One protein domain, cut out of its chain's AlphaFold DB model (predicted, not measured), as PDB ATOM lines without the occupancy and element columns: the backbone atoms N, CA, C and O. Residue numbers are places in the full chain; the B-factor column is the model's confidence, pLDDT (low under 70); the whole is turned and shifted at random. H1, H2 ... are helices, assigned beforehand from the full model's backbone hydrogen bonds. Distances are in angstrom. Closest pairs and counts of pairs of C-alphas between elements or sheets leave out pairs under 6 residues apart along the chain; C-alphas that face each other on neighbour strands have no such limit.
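Overview. This is residues 3 to 112 of the 183 residues of an uncharacterized protein of Paenibacillus montanisoli (UniProt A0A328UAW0). With little regular structure, this is a loose, flat frame: H1 and H2 lie toward opposite ends, short H3 and H4 between them, and a long loop, residues 17 to 58, swings out and back from H1 to H2. The 110 printed residues include four named helices, H1 to H4 in order, and no named strand; the class is all helix, with 39 residues in helices. The radius of gyration of the C-alphas is 17.7 A, the spans 59 by 41 by 18 A.

Along the chain. H1, residues 3 to 16, 20.3 A long, begins at C-alpha 3 (-14.584, -33.992, 10.123). H2, residues 59 to 70, measures 16.5 A, H3, residues 73 to 78, 8.7 A. H4, residues 80 to 86, 10.4 A, ends at C-alpha 86 (-17.965, -32.154, 3.735).

Arrangement. H1, with residues 3 to 7 alone, touches H4 at a steep tilt of 48 degrees, opposite ways; the closest C-alphas, Leu 3 and Asn 85, are 7.3 A apart. H2 and H3 meet only through their link. Every O i to N i+4 pair is within hydrogen-bond range in H2 and H3, 8 of 10 in H1, 1 of 3 in H4, where 4 of 4 O i to N i+3 pairs are.

Size, cuts and confidence. The printed part has no cut; H1 to H2 is a long link. Residues 3 to 6 and 83 to 86 have pLDDT under 70.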
ATOM      1  N   LEU A   3     -13.906 -35.286  10.014       50.53
ATOM      2  CA  LEU A   3     -14.584 -33.992  10.123       50.53
ATOM      3  C   LEU A   3     -14.161 -33.225  11.387       50.53
ATOM      4  O   LEU A   3     -14.197 -32.005  11.403       50.53
ATOM      5  N   GLY A   4     -13.728 -33.926  12.440       57.22
ATOM      6  CA  GLY A   4     -13.314 -33.300  13.697       57.22
ATOM      7  C   GLY A   4     -11.931 -32.653  13.638       57.22
ATOM      8  O   GLY A   4     -11.781 -31.520  14.081       57.22
ATOM      9  N   SER A   5     -10.918 -33.340  13.106       64.62
ATOM     10  CA  SER A   5      -9.518 -32.891  13.167       64.62
ATOM     11  C   SER A   5      -9.220 -31.754  12.191       64.62
ATOM     12  O   SER A   5      -8.602 -30.773  12.596       64.62
ATOM     13  N   TYR A   6      -9.709 -31.838  10.950       68.69
ATOM     14  CA  TYR A   6      -9.533 -30.770   9.962       68.69
ATOM     15  C   TYR A   6     -10.314 -29.504  10.357       68.69
ATOM     16  O   TYR A   6      -9.746 -28.416  10.405       68.69
ATOM     17  N   THR A   7     -11.590 -29.636  10.738       72.00
ATOM     18  CA  THR A   7     -12.397 -28.499  11.225       72.00
ATOM     19  C   THR A   7     -11.781 -27.866  12.471       72.00
ATOM     20  O   THR A   7     -11.783 -26.648  12.613       72.00
ATOM     21  N   THR A   8     -11.206 -28.670  13.373       76.50
ATOM     22  CA  THR A   8     -10.481 -28.145  14.540       76.50
ATOM     23  C   THR A   8      -9.246 -27.344  14.119       76.50
ATOM     24  O   THR A   8      -9.057 -26.241  14.622       76.50
ATOM     25  N   ALA A   9      -8.452 -27.853  13.170       74.88
ATOM     26  CA  ALA A   9      -7.304 -27.139  12.610       74.88
ATOM     27  C   ALA A   9      -7.711 -25.803  11.964       74.88
ATOM     28  O   ALA A   9      -7.118 -24.769  12.269       74.88
ATOM     29  N   PHE A  10      -8.772 -25.798  11.149       76.56
ATOM     30  CA  PHE A  10      -9.327 -24.577  10.555       76.56
ATOM     31  C   PHE A  10      -9.775 -23.582  11.634       76.56
ATOM     32  O   PHE A  10      -9.465 -22.390  11.578       76.56
ATOM     33  N   ASN A  11     -10.453 -24.083  12.668       78.06
ATOM     34  CA  ASN A  11     -10.937 -23.259  13.764       78.06
ATOM     35  C   ASN A  11      -9.801 -22.609  14.562       78.06
ATOM     36  O   ASN A  11     -10.002 -21.500  15.046       78.06
ATOM     37  N   PHE A  12      -8.617 -23.221  14.681       82.38
ATOM     38  CA  PHE A  12      -7.480 -22.568  15.344       82.38
ATOM     39  C   PHE A  12      -7.089 -21.253  14.660       82.38
ATOM     40  O   PHE A  12      -6.931 -20.244  15.349       82.38
ATOM     41  N   GLY A  13      -7.039 -21.232  13.326       76.25
ATOM     42  CA  GLY A  13      -6.780 -20.014  12.556       76.25
ATOM     43  C   GLY A  13      -7.884 -18.962  12.699       76.25
ATOM     44  O   GLY A  13      -7.616 -17.762  12.794       76.25
ATOM     45  N   VAL A  14      -9.146 -19.399  12.764       77.62
ATOM     46  CA  VAL A  14     -10.289 -18.504  13.013       77.62
ATOM     47  C   VAL A  14     -10.232 -17.910  14.423       77.62
ATOM     48  O   VAL A  14     -10.433 -16.706  14.578       77.62
ATOM     49  N   PHE A  15      -9.936 -18.718  15.445       80.12
ATOM     50  CA  PHE A  15      -9.850 -18.277  16.839       80.12
ATOM     51  C   PHE A  15      -8.699 -17.299  17.074       80.12
ATOM     52  O   PHE A  15      -8.887 -16.325  17.799       80.12
ATOM     53  N   GLU A  16      -7.542 -17.499  16.434       81.38
ATOM     54  CA  GLU A  16      -6.422 -16.549  16.506       81.38
ATOM     55  C   GLU A  16      -6.833 -15.148  16.022       81.38
ATOM     56  O   GLU A  16      -6.414 -14.141  16.589       81.38
ATOM     57  N   LYS A  17      -7.700 -15.071  15.005       81.94
ATOM     58  CA  LYS A  17      -8.145 -13.808  14.392       81.94
ATOM     59  C   LYS A  17      -9.254 -13.094  15.183       81.94
ATOM     60  O   LYS A  17      -9.623 -11.975  14.826       81.94
ATOM     61  N   GLN A  18      -9.802 -13.702  16.241       83.44
ATOM     62  CA  GLN A  18     -10.825 -13.081  17.092       83.44
ATOM     63  C   GLN A  18     -10.213 -12.102  18.109       83.44
ATOM     64  O   GLN A  18      -9.063 -12.231  18.521       83.44
ATOM     65  N   ILE A  19     -10.991 -11.104  18.549       74.06
ATOM     66  CA  ILE A  19     -10.536 -10.123  19.550       74.06
ATOM     67  C   ILE A  19     -10.238 -10.847  20.871       74.06
ATOM     68  O   ILE A  19     -11.136 -11.420  21.481       74.06
ATOM     69  N   GLY A  20      -8.980 -10.793  21.318       83.44
ATOM     70  CA  GLY A  20      -8.505 -11.523  22.502       83.44
ATOM     71  C   GLY A  20      -8.101 -12.976  22.229       83.44
ATOM     72  O   GLY A  20      -7.798 -13.703  23.175       83.44
ATOM     73  N   GLY A  21      -8.090 -13.397  20.960       81.25
ATOM     74  CA  GLY A  21      -7.574 -14.687  20.521       81.25
ATOM     75  C   GLY A  21      -6.069 -14.799  20.752       81.25
ATOM     76  O   GLY A  21      -5.315 -13.858  20.508       81.25
ATOM     77  N   ASN A  22      -5.634 -15.963  21.231       84.62
ATOM     78  CA  ASN A  22      -4.220 -16.303  21.340       84.62
ATOM     79  C   ASN A  22      -3.860 -17.302  20.246       84.62
ATOM     80  O   ASN A  22      -4.635 -18.217  19.960       84.62
ATOM     81  N   LYS A  23      -2.656 -17.160  19.691       83.62
ATOM     82  CA  LYS A  23      -2.115 -18.137  18.754       83.62
ATOM     83  C   LYS A  23      -1.934 -19.489  19.444       83.62
ATOM     84  O   LYS A  23      -1.319 -19.569  20.509       83.62
ATOM     85  N   VAL A  24      -2.442 -20.542  18.813       84.38
ATOM     86  CA  VAL A  24      -2.184 -21.931  19.202       84.38
ATOM     87  C   VAL A  24      -1.038 -22.446  18.339       84.38
ATOM     88  O   VAL A  24      -1.086 -22.320  17.119       84.38
ATOM     89  N   ASP A  25      -0.004 -23.011  18.958       86.81
ATOM     90  CA  ASP A  25       1.035 -23.744  18.231       86.81
ATOM     91  C   ASP A  25       0.573 -25.191  18.039       86.81
ATOM     92  O   ASP A  25       0.375 -25.920  19.016       86.81
ATOM     93  N   TRP A  26       0.317 -25.585  16.792       87.19
ATOM     94  CA  TRP A  26      -0.259 -26.886  16.469       87.19
ATOM     95  C   TRP A  26       0.355 -27.499  15.210       87.19
ATOM     96  O   TRP A  26       0.908 -26.828  14.343       87.19
ATOM     97  N   GLY A  27       0.223 -28.817  15.105       85.75
ATOM     98  CA  GLY A  27       0.551 -29.579  13.911       85.75
ATOM     99  C   GLY A  27      -0.344 -30.807  13.814       85.75
ATOM    100  O   GLY A  27      -0.904 -31.258  14.816       85.75
ATOM    101  N   VAL A  28      -0.490 -31.343  12.604       85.25
ATOM    102  CA  VAL A  28      -1.239 -32.581  12.375       85.25
ATOM    103  C   VAL A  28      -0.275 -33.754  12.317       85.25
ATOM    104  O   VAL A  28       0.802 -33.667  11.736       85.25
ATOM    105  N   VAL A  29      -0.677 -34.875  12.904       87.44
ATOM    106  CA  VAL A  29       0.014 -36.160  12.783       87.44
ATOM    107  C   VAL A  29      -0.994 -37.246  12.435       87.44
ATOM    108  O   VAL A  29      -2.197 -37.084  12.639       87.44
ATOM    109  N   THR A  30      -0.508 -38.366  11.904       85.94
ATOM    110  CA  THR A  30      -1.361 -39.522  11.613       85.94
ATOM    111  C   THR A  30      -1.930 -40.089  12.912       85.94
ATOM    112  O   THR A  30      -1.231 -40.098  13.929       85.94
ATOM    113  N   ALA A  31      -3.150 -40.632  12.873       81.69
ATOM    114  CA  ALA A  31      -3.725 -41.332  14.019       81.69
ATOM    115  C   ALA A  31      -2.786 -42.452  14.527       81.69
ATOM    116  O   ALA A  31      -2.073 -43.066  13.724       81.69
ATOM    117  N   PRO A  32      -2.770 -42.739  15.842       83.31
ATOM    118  CA  PRO A  32      -2.050 -43.889  16.375       83.31
ATOM    119  C   PRO A  32      -2.565 -45.186  15.744       83.31
ATOM    120  O   PRO A  32      -3.770 -45.414  15.677       83.31
ATOM    121  N   VAL A  33      -1.651 -46.046  15.298       83.56
ATOM    122  CA  VAL A  33      -1.967 -47.333  14.659       83.56
ATOM    123  C   VAL A  33      -1.196 -48.462  15.333       83.56
ATOM    124  O   VAL A  33      -0.119 -48.252  15.896       83.56
ATOM    125  N   GLY A  34      -1.749 -49.676  15.285       78.75
ATOM    126  CA  GLY A  34      -1.123 -50.860  15.871       78.75
ATOM    127  C   GLY A  34       0.242 -51.178  15.248       78.75
ATOM    128  O   GLY A  34       0.478 -50.950  14.061       78.75
ATOM    129  N   SER A  35       1.148 -51.764  16.038       82.19
ATOM    130  CA  SER A  35       2.518 -52.074  15.601       82.19
ATOM    131  C   SER A  35       2.591 -53.055  14.428       82.19
ATOM    132  O   SER A  35       3.563 -53.004  13.675       82.19
ATOM    133  N   LEU A  36       1.581 -53.919  14.283       82.75
ATOM    134  CA  LEU A  36       1.499 -54.947  13.246       82.75
ATOM    135  C   LEU A  36       1.123 -54.381  11.870       82.75
ATOM    136  O   LEU A  36       1.568 -54.920  10.867       82.75
ATOM    137  N   ASN A  37       0.357 -53.285  11.819       80.00
ATOM    138  CA  ASN A  37      -0.170 -52.704  10.582       80.00
ATOM    139  C   ASN A  37       0.035 -51.181  10.564       80.00
ATOM    140  O   ASN A  37      -0.920 -50.410  10.571       80.00
ATOM    141  N   ARG A  38       1.299 -50.736  10.538       85.12
ATOM    142  CA  ARG A  38       1.652 -49.304  10.638       85.12
ATOM    143  C   ARG A  38       1.207 -48.451   9.450       85.12
ATOM    144  O   ARG A  38       1.103 -47.235   9.592       85.12
ATOM    145  N   ASP A  39       0.971 -49.058   8.294       86.38
ATOM    146  CA  ASP A  39       0.586 -48.333   7.077       86.38
ATOM    147  C   ASP A  39      -0.929 -48.168   6.935       86.38
ATOM    148  O   ASP A  39      -1.382 -47.374   6.111       86.38
ATOM    149  N   TYR A  40      -1.702 -48.891   7.746       84.38
ATOM    150  CA  TYR A  40      -3.153 -48.944   7.666       84.38
ATOM    151  C   TYR A  40      -3.787 -48.210   8.839       84.38
ATOM    152  O   TYR A  40      -3.314 -48.297   9.969       84.38
ATOM    153  N   SER A  41      -4.878 -47.511   8.564       81.62
ATOM    154  CA  SER A  41      -5.718 -46.856   9.560       81.62
ATOM    155  C   SER A  41      -7.163 -47.294   9.349       81.62
ATOM    156  O   SER A  41      -7.547 -47.611   8.228       81.62
ATOM    157  N   ASP A  42      -7.964 -47.318  10.409       78.50
ATOM    158  CA  ASP A  42      -9.427 -47.439  10.374       78.50
ATOM    159  C   ASP A  42     -10.122 -46.126  10.780       78.50
ATOM    160  O   ASP A  42     -11.343 -46.065  10.920       78.50
ATOM    161  N   TYR A  43      -9.351 -45.044  10.930       76.88
ATOM    162  CA  TYR A  43      -9.836 -43.750  11.411       76.88
ATOM    163  C   TYR A  43     -10.426 -42.828  10.334       76.88
ATOM    164  O   TYR A  43     -10.809 -41.702  10.669       76.88
ATOM    165  N   TYR A  44     -10.567 -43.281   9.090       74.88
ATOM    166  CA  TYR A  44     -11.218 -42.531   8.008       74.88
ATOM    167  C   TYR A  44     -12.531 -43.204   7.581       74.88
ATOM    168  O   TYR A  44     -12.723 -44.407   7.770       74.88
ATOM    169  N   LYS A  45     -13.459 -42.421   7.031       74.19
ATOM    170  CA  LYS A  45     -14.752 -42.898   6.532       74.19
ATOM    171  C   LYS A  45     -15.024 -42.291   5.163       74.19
ATOM    172  O   LYS A  45     -15.115 -41.079   5.016       74.19
ATOM    173  N   ILE A  46     -15.257 -43.153   4.179       78.00
ATOM    174  CA  ILE A  46     -15.722 -42.729   2.858       78.00
ATOM    175  C   ILE A  46     -17.219 -42.419   2.968       78.00
ATOM    176  O   ILE A  46     -18.009 -43.302   3.306       78.00
ATOM    177  N   ASN A  47     -17.603 -41.165   2.725       75.12
ATOM    178  CA  ASN A  47     -18.997 -40.722   2.834       75.12
ATOM    179  C   ASN A  47     -19.721 -40.711   1.484       75.12
ATOM    180  O   ASN A  47     -20.913 -41.006   1.430       75.12
ATOM    181  N   GLU A  48     -19.011 -40.396   0.404       79.75
ATOM    182  CA  GLU A  48     -19.603 -40.149  -0.909       79.75
ATOM    183  C   GLU A  48     -18.959 -41.060  -1.949       79.75
ATOM    184  O   GLU A  48     -17.743 -41.066  -2.137       79.75
ATOM    185  N   ILE A  49     -19.786 -41.878  -2.602       86.69
ATOM    186  CA  ILE A  49     -19.370 -42.807  -3.653       86.69
ATOM    187  C   ILE A  49     -20.352 -42.654  -4.809       86.69
ATOM    188  O   ILE A  49     -21.558 -42.855  -4.642       86.69
ATOM    189  N   TYR A  50     -19.835 -42.337  -5.992       90.62
ATOM    190  CA  TYR A  50     -20.620 -42.363  -7.222       90.62
ATOM    191  C   TYR A  50     -20.613 -43.774  -7.808       90.62
ATOM    192  O   TYR A  50     -19.564 -44.404  -7.938       90.62
ATOM    193  N   GLY A  51     -21.791 -44.276  -8.173       93.50
ATOM    194  CA  GLY A  51     -21.958 -45.595  -8.770       93.50
ATOM    195  C   GLY A  51     -22.855 -45.546  -9.999       93.50
ATOM    196  O   GLY A  51     -23.823 -44.789 -10.045       93.50
ATOM    197  N   ILE A  52     -22.553 -46.386 -10.989       97.12
ATOM    198  CA  ILE A  52     -23.398 -46.579 -12.171       97.12
ATOM    199  C   ILE A  52     -24.176 -47.881 -11.992       97.12
ATOM    200  O   ILE A  52     -23.592 -48.946 -11.791       97.12
ATOM    201  N   SER A  53     -25.504 -47.805 -12.088       96.19
ATOM    202  CA  SER A  53     -26.360 -48.991 -12.024       96.19
ATOM    203  C   SER A  53     -26.008 -49.993 -13.127       96.19
ATOM    204  O   SER A  53     -25.926 -49.640 -14.309       96.19
ATOM    205  N   SER A  54     -25.888 -51.271 -12.762       96.31
ATOM    206  CA  SER A  54     -25.650 -52.368 -13.710       96.31
ATOM    207  C   SER A  54     -26.765 -52.509 -14.756       96.31
ATOM    208  O   SER A  54     -26.504 -52.971 -15.869       96.31
ATOM    209  N   HIS A  55     -27.976 -52.045 -14.434       97.25
ATOM    210  CA  HIS A  55     -29.154 -52.058 -15.304       97.25
ATOM    211  C   HIS A  55     -29.332 -50.775 -16.128       97.25
ATOM    212  O   HIS A  55     -30.306 -50.661 -16.866       97.25
ATOM    213  N   SER A  56     -28.429 -49.794 -16.006       96.62
ATOM    214  CA  SER A  56     -28.530 -48.561 -16.791       96.62
ATOM    215  C   SER A  56     -28.404 -48.854 -18.289       96.62
ATOM    216  O   SER A  56     -27.489 -49.569 -18.711       96.62
ATOM    217  N   ALA A  57     -29.295 -48.258 -19.086       97.31
ATOM    218  CA  ALA A  57     -29.191 -48.225 -20.545       97.31
ATOM    219  C   ALA A  57     -28.172 -47.179 -21.047       97.31
ATOM    220  O   ALA A  57     -27.840 -47.181 -22.227       97.31
ATOM    221  N   HIS A  58     -27.669 -46.316 -20.157       97.38
ATOM    222  CA  HIS A  58     -26.836 -45.145 -20.469       97.38
ATOM    223  C   HIS A  58     -25.553 -45.137 -19.629       97.38
ATOM    224  O   HIS A  58     -25.293 -44.218 -18.851       97.38
ATOM    225  N   LYS A  59     -24.795 -46.238 -19.667       97.62
ATOM    226  CA  LYS A  59     -23.587 -46.395 -18.838       97.62
ATOM    227  C   LYS A  59     -22.487 -45.421 -19.250       97.62
ATOM    228  O   LYS A  59     -21.856 -44.833 -18.379       97.62
ATOM    229  N   ASP A  60     -22.314 -45.212 -20.550       97.50
ATOM    230  CA  ASP A  60     -21.262 -44.347 -21.085       97.50
ATOM    231  C   ASP A  60     -21.554 -42.867 -20.803       97.50
ATOM    232  O   ASP A  60     -20.656 -42.110 -20.439       97.50
ATOM    233  N   GLU A  61     -22.813 -42.435 -20.916       97.75
ATOM    234  CA  GLU A  61     -23.223 -41.074 -20.567       97.75
ATOM    235  C   GLU A  61     -23.126 -40.823 -19.061       97.75
ATOM    236  O   GLU A  61     -22.655 -39.764 -18.647       97.75
ATOM    237  N   ALA A  62     -23.520 -41.801 -18.239       97.31
ATOM    238  CA  ALA A  62     -23.362 -41.716 -16.790       97.31
ATOM    239  C   ALA A  62     -21.883 -41.613 -16.389       97.31
ATOM    240  O   ALA A  62     -21.548 -40.821 -15.511       97.31
ATOM    241  N   TRP A  63     -20.994 -42.357 -17.057       96.12
ATOM    242  CA  TRP A  63     -19.553 -42.262 -16.825       96.12
ATOM    243  C   TRP A  63     -19.015 -40.868 -17.154       96.12
ATOM    244  O   TRP A  63     -18.387 -40.246 -16.302       96.12
ATOM    245  N   LYS A  64     -19.363 -40.319 -18.324       96.00
ATOM    246  CA  LYS A  64     -18.980 -38.948 -18.707       96.00
ATOM    247  C   LYS A  64     -19.488 -37.896 -17.724       96.00
ATOM    248  O   LYS A  64     -18.815 -36.901 -17.480       96.00
ATOM    249  N   PHE A  65     -20.683 -38.092 -17.167       93.69
ATOM    250  CA  PHE A  65     -21.225 -37.185 -16.159       93.69
ATOM    251  C   PHE A  65     -20.438 -37.250 -14.845       93.69
ATOM    252  O   PHE A  65     -20.136 -36.207 -14.271       93.69
ATOM    253  N   ILE A  66     -20.060 -38.450 -14.397       92.94
ATOM    254  CA  ILE A  66     -19.189 -38.612 -13.228       92.94
ATOM    255  C   ILE A  66     -17.835 -37.944 -13.488       92.94
ATOM    256  O   ILE A  66     -17.412 -37.144 -12.663       92.94
ATOM    257  N   GLU A  67     -17.200 -38.196 -14.638       91.31
ATOM    258  CA  GLU A  67     -15.941 -37.544 -15.037       91.31
ATOM    259  C   GLU A  67     -16.058 -36.016 -15.032       91.31
ATOM    260  O   GLU A  67     -15.152 -35.330 -14.571       91.31
ATOM    261  N   PHE A  68     -17.185 -35.475 -15.497       89.69
ATOM    262  CA  PHE A  68     -17.443 -34.039 -15.456       89.69
ATOM    263  C   PHE A  68     -17.543 -33.493 -14.023       89.69
ATOM    264  O   PHE A  68     -16.992 -32.429 -13.745       89.69
ATOM    265  N   ILE A  69     -18.226 -34.205 -13.118       85.56
ATOM    266  CA  ILE A  69     -18.351 -33.802 -11.709       85.56
ATOM    267  C   ILE A  69     -16.985 -33.827 -11.020       85.56
ATOM    268  O   ILE A  69     -16.605 -32.847 -10.384       85.56
ATOM    269  N   VAL A  70     -16.256 -34.941 -11.134       84.81
ATOM    270  CA  VAL A  70     -15.026 -35.169 -10.356       84.81
ATOM    271  C   VAL A  70     -13.780 -34.576 -11.011       84.81
ATOM    272  O   VAL A  70     -12.794 -34.339 -10.332       84.81
ATOM    273  N   GLY A  71     -13.800 -34.321 -12.320       82.12
ATOM    274  CA  GLY A  71     -12.639 -33.843 -13.079       82.12
ATOM    275  C   GLY A  71     -12.490 -32.322 -13.139       82.12
ATOM    276  O   GLY A  71     -11.574 -31.822 -13.791       82.12
ATOM    277  N   ASN A  72     -13.385 -31.555 -12.511       83.50
ATOM    278  CA  ASN A  72     -13.320 -30.096 -12.541       83.50
ATOM    279  C   ASN A  72     -12.387 -29.552 -11.448       83.50
ATOM    280  O   ASN A  72     -12.840 -29.055 -10.420       83.50
ATOM    281  N   GLU A  73     -11.075 -29.606 -11.682       82.50
ATOM    282  CA  GLU A  73     -10.056 -29.102 -10.742       82.50
ATOM    283  C   GLU A  73     -10.301 -27.643 -10.321       82.50
ATOM    284  O   GLU A  73     -10.153 -27.291  -9.152       82.50
ATOM    285  N   ASN A  74     -10.755 -26.791 -11.247       82.38
ATOM    286  CA  ASN A  74     -11.069 -25.391 -10.949       82.38
ATOM    287  C   ASN A  74     -12.209 -25.251  -9.936       82.38
ATOM    288  O   ASN A  74     -12.179 -24.337  -9.114       82.38
ATOM    289  N   PHE A  75     -13.202 -26.142  -9.979       82.44
ATOM    290  CA  PHE A  75     -14.262 -26.169  -8.978       82.44
ATOM    291  C   PHE A  75     -13.690 -26.482  -7.590       82.44
ATOM    292  O   PHE A  75     -14.012 -25.764  -6.646       82.44
ATOM    293  N   TYR A  76     -12.798 -27.471  -7.473       78.69
ATOM    294  CA  TYR A  76     -12.141 -27.800  -6.202       78.69
ATOM    295  C   TYR A  76     -11.280 -26.652  -5.674       78.69
ATOM    296  O   TYR A  76     -11.347 -26.345  -4.492       78.69
ATOM    297  N   LEU A  77     -10.525 -25.975  -6.542       78.56
ATOM    298  CA  LEU A  77      -9.695 -24.837  -6.138       78.56
ATOM    299  C   LEU A  77     -10.531 -23.630  -5.687       78.56
ATOM    300  O   LEU A  77     -10.167 -22.954  -4.730       78.56
ATOM    301  N   GLN A  78     -11.647 -23.344  -6.366       82.00
ATOM    302  CA  GLN A  78     -12.494 -22.185  -6.055       82.00
ATOM    303  C   GLN A  78     -13.403 -22.404  -4.846       82.00
ATOM    304  O   GLN A  78     -13.718 -21.445  -4.148       82.00
ATOM    305  N   ASN A  79     -13.833 -23.644  -4.615       77.56
ATOM    306  CA  ASN A  79     -14.752 -24.004  -3.536       77.56
ATOM    307  C   ASN A  79     -14.040 -24.790  -2.431       77.56
ATOM    308  O   ASN A  79     -14.707 -25.393  -1.595       77.56
ATOM    309  N   GLY A  80     -12.702 -24.807  -2.440       74.00
ATOM    310  CA  GLY A  80     -11.877 -25.609  -1.541       74.00
ATOM    311  C   GLY A  80     -12.319 -25.454  -0.100       74.00
ATOM    312  O   GLY A  80     -12.634 -26.463   0.510       74.00
ATOM    313  N   ASP A  81     -12.465 -24.207   0.363       71.06
ATOM    314  CA  ASP A  81     -12.890 -23.842   1.720       71.06
ATOM    315  C   ASP A  81     -14.291 -24.357   2.098       71.06
ATOM    316  O   ASP A  81     -14.494 -24.852   3.208       71.06
ATOM    317  N   ASP A  82     -15.251 -24.297   1.173       72.62
ATOM    318  CA  ASP A  82     -16.619 -24.775   1.404       72.62
ATOM    319  C   ASP A  82     -16.688 -26.307   1.419       72.62
ATOM    320  O   ASP A  82     -17.425 -26.895   2.219       72.62
ATOM    321  N   LEU A  83     -15.886 -26.960   0.571       69.75
ATOM    322  CA  LEU A  83     -15.780 -28.417   0.491       69.75
ATOM    323  C   LEU A  83     -15.197 -29.027   1.774       69.75
ATOM    324  O   LEU A  83     -15.543 -30.161   2.107       69.75
ATOM    325  N   LEU A  84     -14.407 -28.269   2.546       65.38
ATOM    326  CA  LEU A  84     -13.825 -28.722   3.823       65.38
ATOM    327  C   LEU A  84     -14.894 -29.142   4.835       65.38
ATOM    328  O   LEU A  84     -14.663 -30.051   5.633       65.38
ATOM    329  N   ASN A  85     -16.083 -28.533   4.780       65.31
ATOM    330  CA  ASN A  85     -17.201 -28.894   5.655       65.31
ATOM    331  C   ASN A  85     -17.752 -30.303   5.375       65.31
ATOM    332  O   ASN A  85     -18.414 -30.888   6.233       65.31
ATOM    333  N   TYR A  86     -17.478 -30.851   4.189       69.31
ATOM    334  CA  TYR A  86     -17.965 -32.154   3.735       69.31
ATOM    335  C   TYR A  86     -16.902 -33.261   3.840       69.31
ATOM    336  O   TYR A  86     -17.227 -34.445   3.732       69.31
ATOM    337  N   GLY A  87     -15.653 -32.900   4.146       74.69
ATOM    338  CA  GLY A  87     -14.532 -33.818   4.338       74.69
ATOM    339  C   GLY A  87     -13.355 -33.515   3.414       74.69
ATOM    340  O   GLY A  87     -13.269 -32.452   2.807       74.69
ATOM    341  N   ILE A  88     -12.423 -34.464   3.325       77.75
ATOM    342  CA  ILE A  88     -11.277 -34.391   2.413       77.75
ATOM    343  C   ILE A  88     -11.703 -35.044   1.085       77.75
ATOM    344  O   ILE A  88     -11.990 -36.244   1.084       77.75
ATOM    345  N   PRO A  89     -11.774 -34.303  -0.037       78.44
ATOM    346  CA  PRO A  89     -12.042 -34.882  -1.349       78.44
ATOM    347  C   PRO A  89     -10.908 -35.808  -1.798       78.44
ATOM    348  O   PRO A  89      -9.766 -35.692  -1.357       78.44
ATOM    349  N   THR A  90     -11.210 -36.687  -2.755       78.44
ATOM    350  CA  THR A  90     -10.224 -37.596  -3.365       78.44
ATOM    351  C   THR A  90      -9.047 -36.845  -3.996       78.44
ATOM    352  O   THR A  90      -7.923 -37.337  -3.957       78.44
ATOM    353  N   HIS A  91      -9.291 -35.632  -4.507       79.38
ATOM    354  CA  HIS A  91      -8.274 -34.689  -4.986       79.38
ATOM    355  C   HIS A  91      -7.625 -33.912  -3.830       79.38
ATOM    356  O   HIS A  91      -7.647 -32.682  -3.778       79.38
ATOM    357  N   SER A  92      -7.096 -34.647  -2.851       76.12
ATOM    358  CA  SER A  92      -6.519 -34.096  -1.616       76.12
ATOM    359  C   SER A  92      -5.331 -33.153  -1.854       76.12
ATOM    360  O   SER A  92      -5.072 -32.261  -1.051       76.12
ATOM    361  N   GLU A  93      -4.644 -33.312  -2.984       77.25
ATOM    362  CA  GLU A  93      -3.556 -32.461  -3.460       77.25
ATOM    363  C   GLU A  93      -4.000 -31.037  -3.817       77.25
ATOM    364  O   GLU A  93      -3.172 -30.127  -3.830       77.25
ATOM    365  N   LEU A  94      -5.293 -30.839  -4.092       76.69
ATOM    366  CA  LEU A  94      -5.869 -29.536  -4.427       76.69
ATOM    367  C   LEU A  94      -6.368 -28.780  -3.190       76.69
ATOM    368  O   LEU A  94      -6.866 -27.661  -3.320       76.69
ATOM    369  N   LEU A  95      -6.259 -29.374  -1.997       74.38
ATOM    370  CA  LEU A  95      -6.727 -28.733  -0.777       74.38
ATOM    371  C   LEU A  95      -5.798 -27.599  -0.341       74.38
ATOM    372  O   LEU A  95      -4.575 -27.769  -0.328       74.38
ATOM    373  N   PRO A  96      -6.362 -26.458   0.087       73.50
ATOM    374  CA  PRO A  96      -5.563 -25.381   0.639       73.50
ATOM    375  C   PRO A  96      -4.902 -25.819   1.953       73.50
ATOM    376  O   PRO A  96      -5.480 -26.543   2.771       73.50
ATOM    377  N   GLN A  97      -3.675 -25.341   2.173       77.50
ATOM    378  CA  GLN A  97      -3.053 -25.389   3.495       77.50
ATOM    379  C   GLN A  97      -3.779 -24.422   4.435       77.50
ATOM    380  O   GLN A  97      -4.108 -23.302   4.044       77.50
ATOM    381  N   ILE A  98      -3.962 -24.820   5.692       78.12
ATOM    382  CA  ILE A  98      -4.486 -23.931   6.735       78.12
ATOM    383  C   ILE A  98      -3.297 -23.234   7.383       78.12
ATOM    384  O   ILE A  98      -2.465 -23.901   7.989       78.12
ATOM    385  N   ASP A  99      -3.197 -21.911   7.235       78.44
ATOM    386  CA  ASP A  99      -2.151 -21.069   7.839       78.44
ATOM    387  C   ASP A  99      -0.708 -21.609   7.646       78.44
ATOM    388  O   ASP A  99       0.169 -21.421   8.487       78.44
ATOM    389  N   GLY A 100      -0.448 -22.283   6.518       82.00
ATOM    390  CA  GLY A 100       0.861 -22.863   6.177       82.00
ATOM    391  C   GLY A 100       1.189 -24.203   6.852       82.00
ATOM    392  O   GLY A 100       2.324 -24.669   6.756       82.00
ATOM    393  N   HIS A 101       0.225 -24.831   7.528       84.38
ATOM    394  CA  HIS A 101       0.391 -26.147   8.146       84.38
ATOM    395  C   HIS A 101       0.179 -27.290   7.135       84.38
ATOM    396  O   HIS A 101      -0.714 -27.238   6.286       84.38
ATOM    397  N   ASP A 102       0.991 -28.348   7.252       84.62
ATOM    398  CA  ASP A 102       0.860 -29.573   6.453       84.62
ATOM    399  C   ASP A 102      -0.315 -30.433   6.944       84.62
ATOM    400  O   ASP A 102      -0.395 -30.803   8.119       84.62
ATOM    401  N   LEU A 103      -1.213 -30.772   6.020       81.81
ATOM    402  CA  LEU A 103      -2.419 -31.566   6.269       81.81
ATOM    403  C   LEU A 103      -2.323 -32.976   5.673       81.81
ATOM    404  O   LEU A 103      -3.221 -33.792   5.887       81.81
ATOM    405  N   SER A 104      -1.213 -33.299   5.000       84.31
ATOM    406  CA  SER A 104      -0.938 -34.632   4.456       84.31
ATOM    407  C   SER A 104      -1.057 -35.789   5.455       84.31
ATOM    408  O   SER A 104      -1.530 -36.866   5.072       84.31
ATOM    409  N   PRO A 105      -0.776 -35.614   6.762       87.00
ATOM    410  CA  PRO A 105      -0.983 -36.676   7.743       87.00
ATOM    411  C   PRO A 105      -2.436 -37.163   7.877       87.00
ATOM    412  O   PRO A 105      -2.643 -38.264   8.389       87.00
ATOM    413  N   LEU A 106      -3.432 -36.395   7.417       81.19
ATOM    414  CA  LEU A 106      -4.838 -36.813   7.428       81.19
ATOM    415  C   LEU A 106      -5.148 -37.885   6.376       81.19
ATOM    416  O   LEU A 106      -6.013 -38.720   6.617       81.19
ATOM    417  N   TYR A 107      -4.427 -37.899   5.251       80.69
ATOM    418  CA  TYR A 107      -4.712 -38.777   4.109       80.69
ATOM    419  C   TYR A 107      -3.558 -39.721   3.722       80.69
ATOM    420  O   TYR A 107      -3.709 -40.563   2.843       80.69
ATOM    421  N   ASN A 108      -2.415 -39.666   4.414       84.31
ATOM    422  CA  ASN A 108      -1.234 -40.488   4.103       84.31
ATOM    423  C   ASN A 108      -1.289 -41.948   4.604       84.31
ATOM    424  O   ASN A 108      -0.313 -42.688   4.451       84.31
ATOM    425  N   LYS A 109      -2.387 -42.392   5.231       84.81
ATOM    426  CA  LYS A 109      -2.561 -43.789   5.668       84.81
ATOM    427  C   LYS A 109      -3.484 -44.543   4.727       84.81
ATOM    428  O   LYS A 109      -4.484 -44.014   4.255       84.81
ATOM    429  N   LYS A 110      -3.166 -45.816   4.491       84.69
ATOM    430  CA  LYS A 110      -4.013 -46.687   3.686       84.69
ATOM    431  C   LYS A 110      -5.263 -47.078   4.452       84.69
ATOM    432  O   LYS A 110      -5.250 -47.297   5.663       84.69
ATOM    433  N   SER A 111      -6.314 -47.261   3.672       78.81
ATOM    434  CA  SER A 111      -7.549 -47.879   4.101       78.81
ATOM    435  C   SER A 111      -7.344 -49.302   4.606       78.81
ATOM    436  O   SER A 111      -6.844 -50.143   3.854       78.81
ATOM    437  N   THR A 112      -7.758 -49.602   5.845       77.31
ATOM    438  CA  THR A 112      -8.017 -51.001   6.209       77.31
ATOM    439  C   THR A 112      -9.207 -51.519   5.405       77.31
ATOM    440  O   THR A 112     -10.213 -50.832   5.238       77.31
TER     441      THR A 112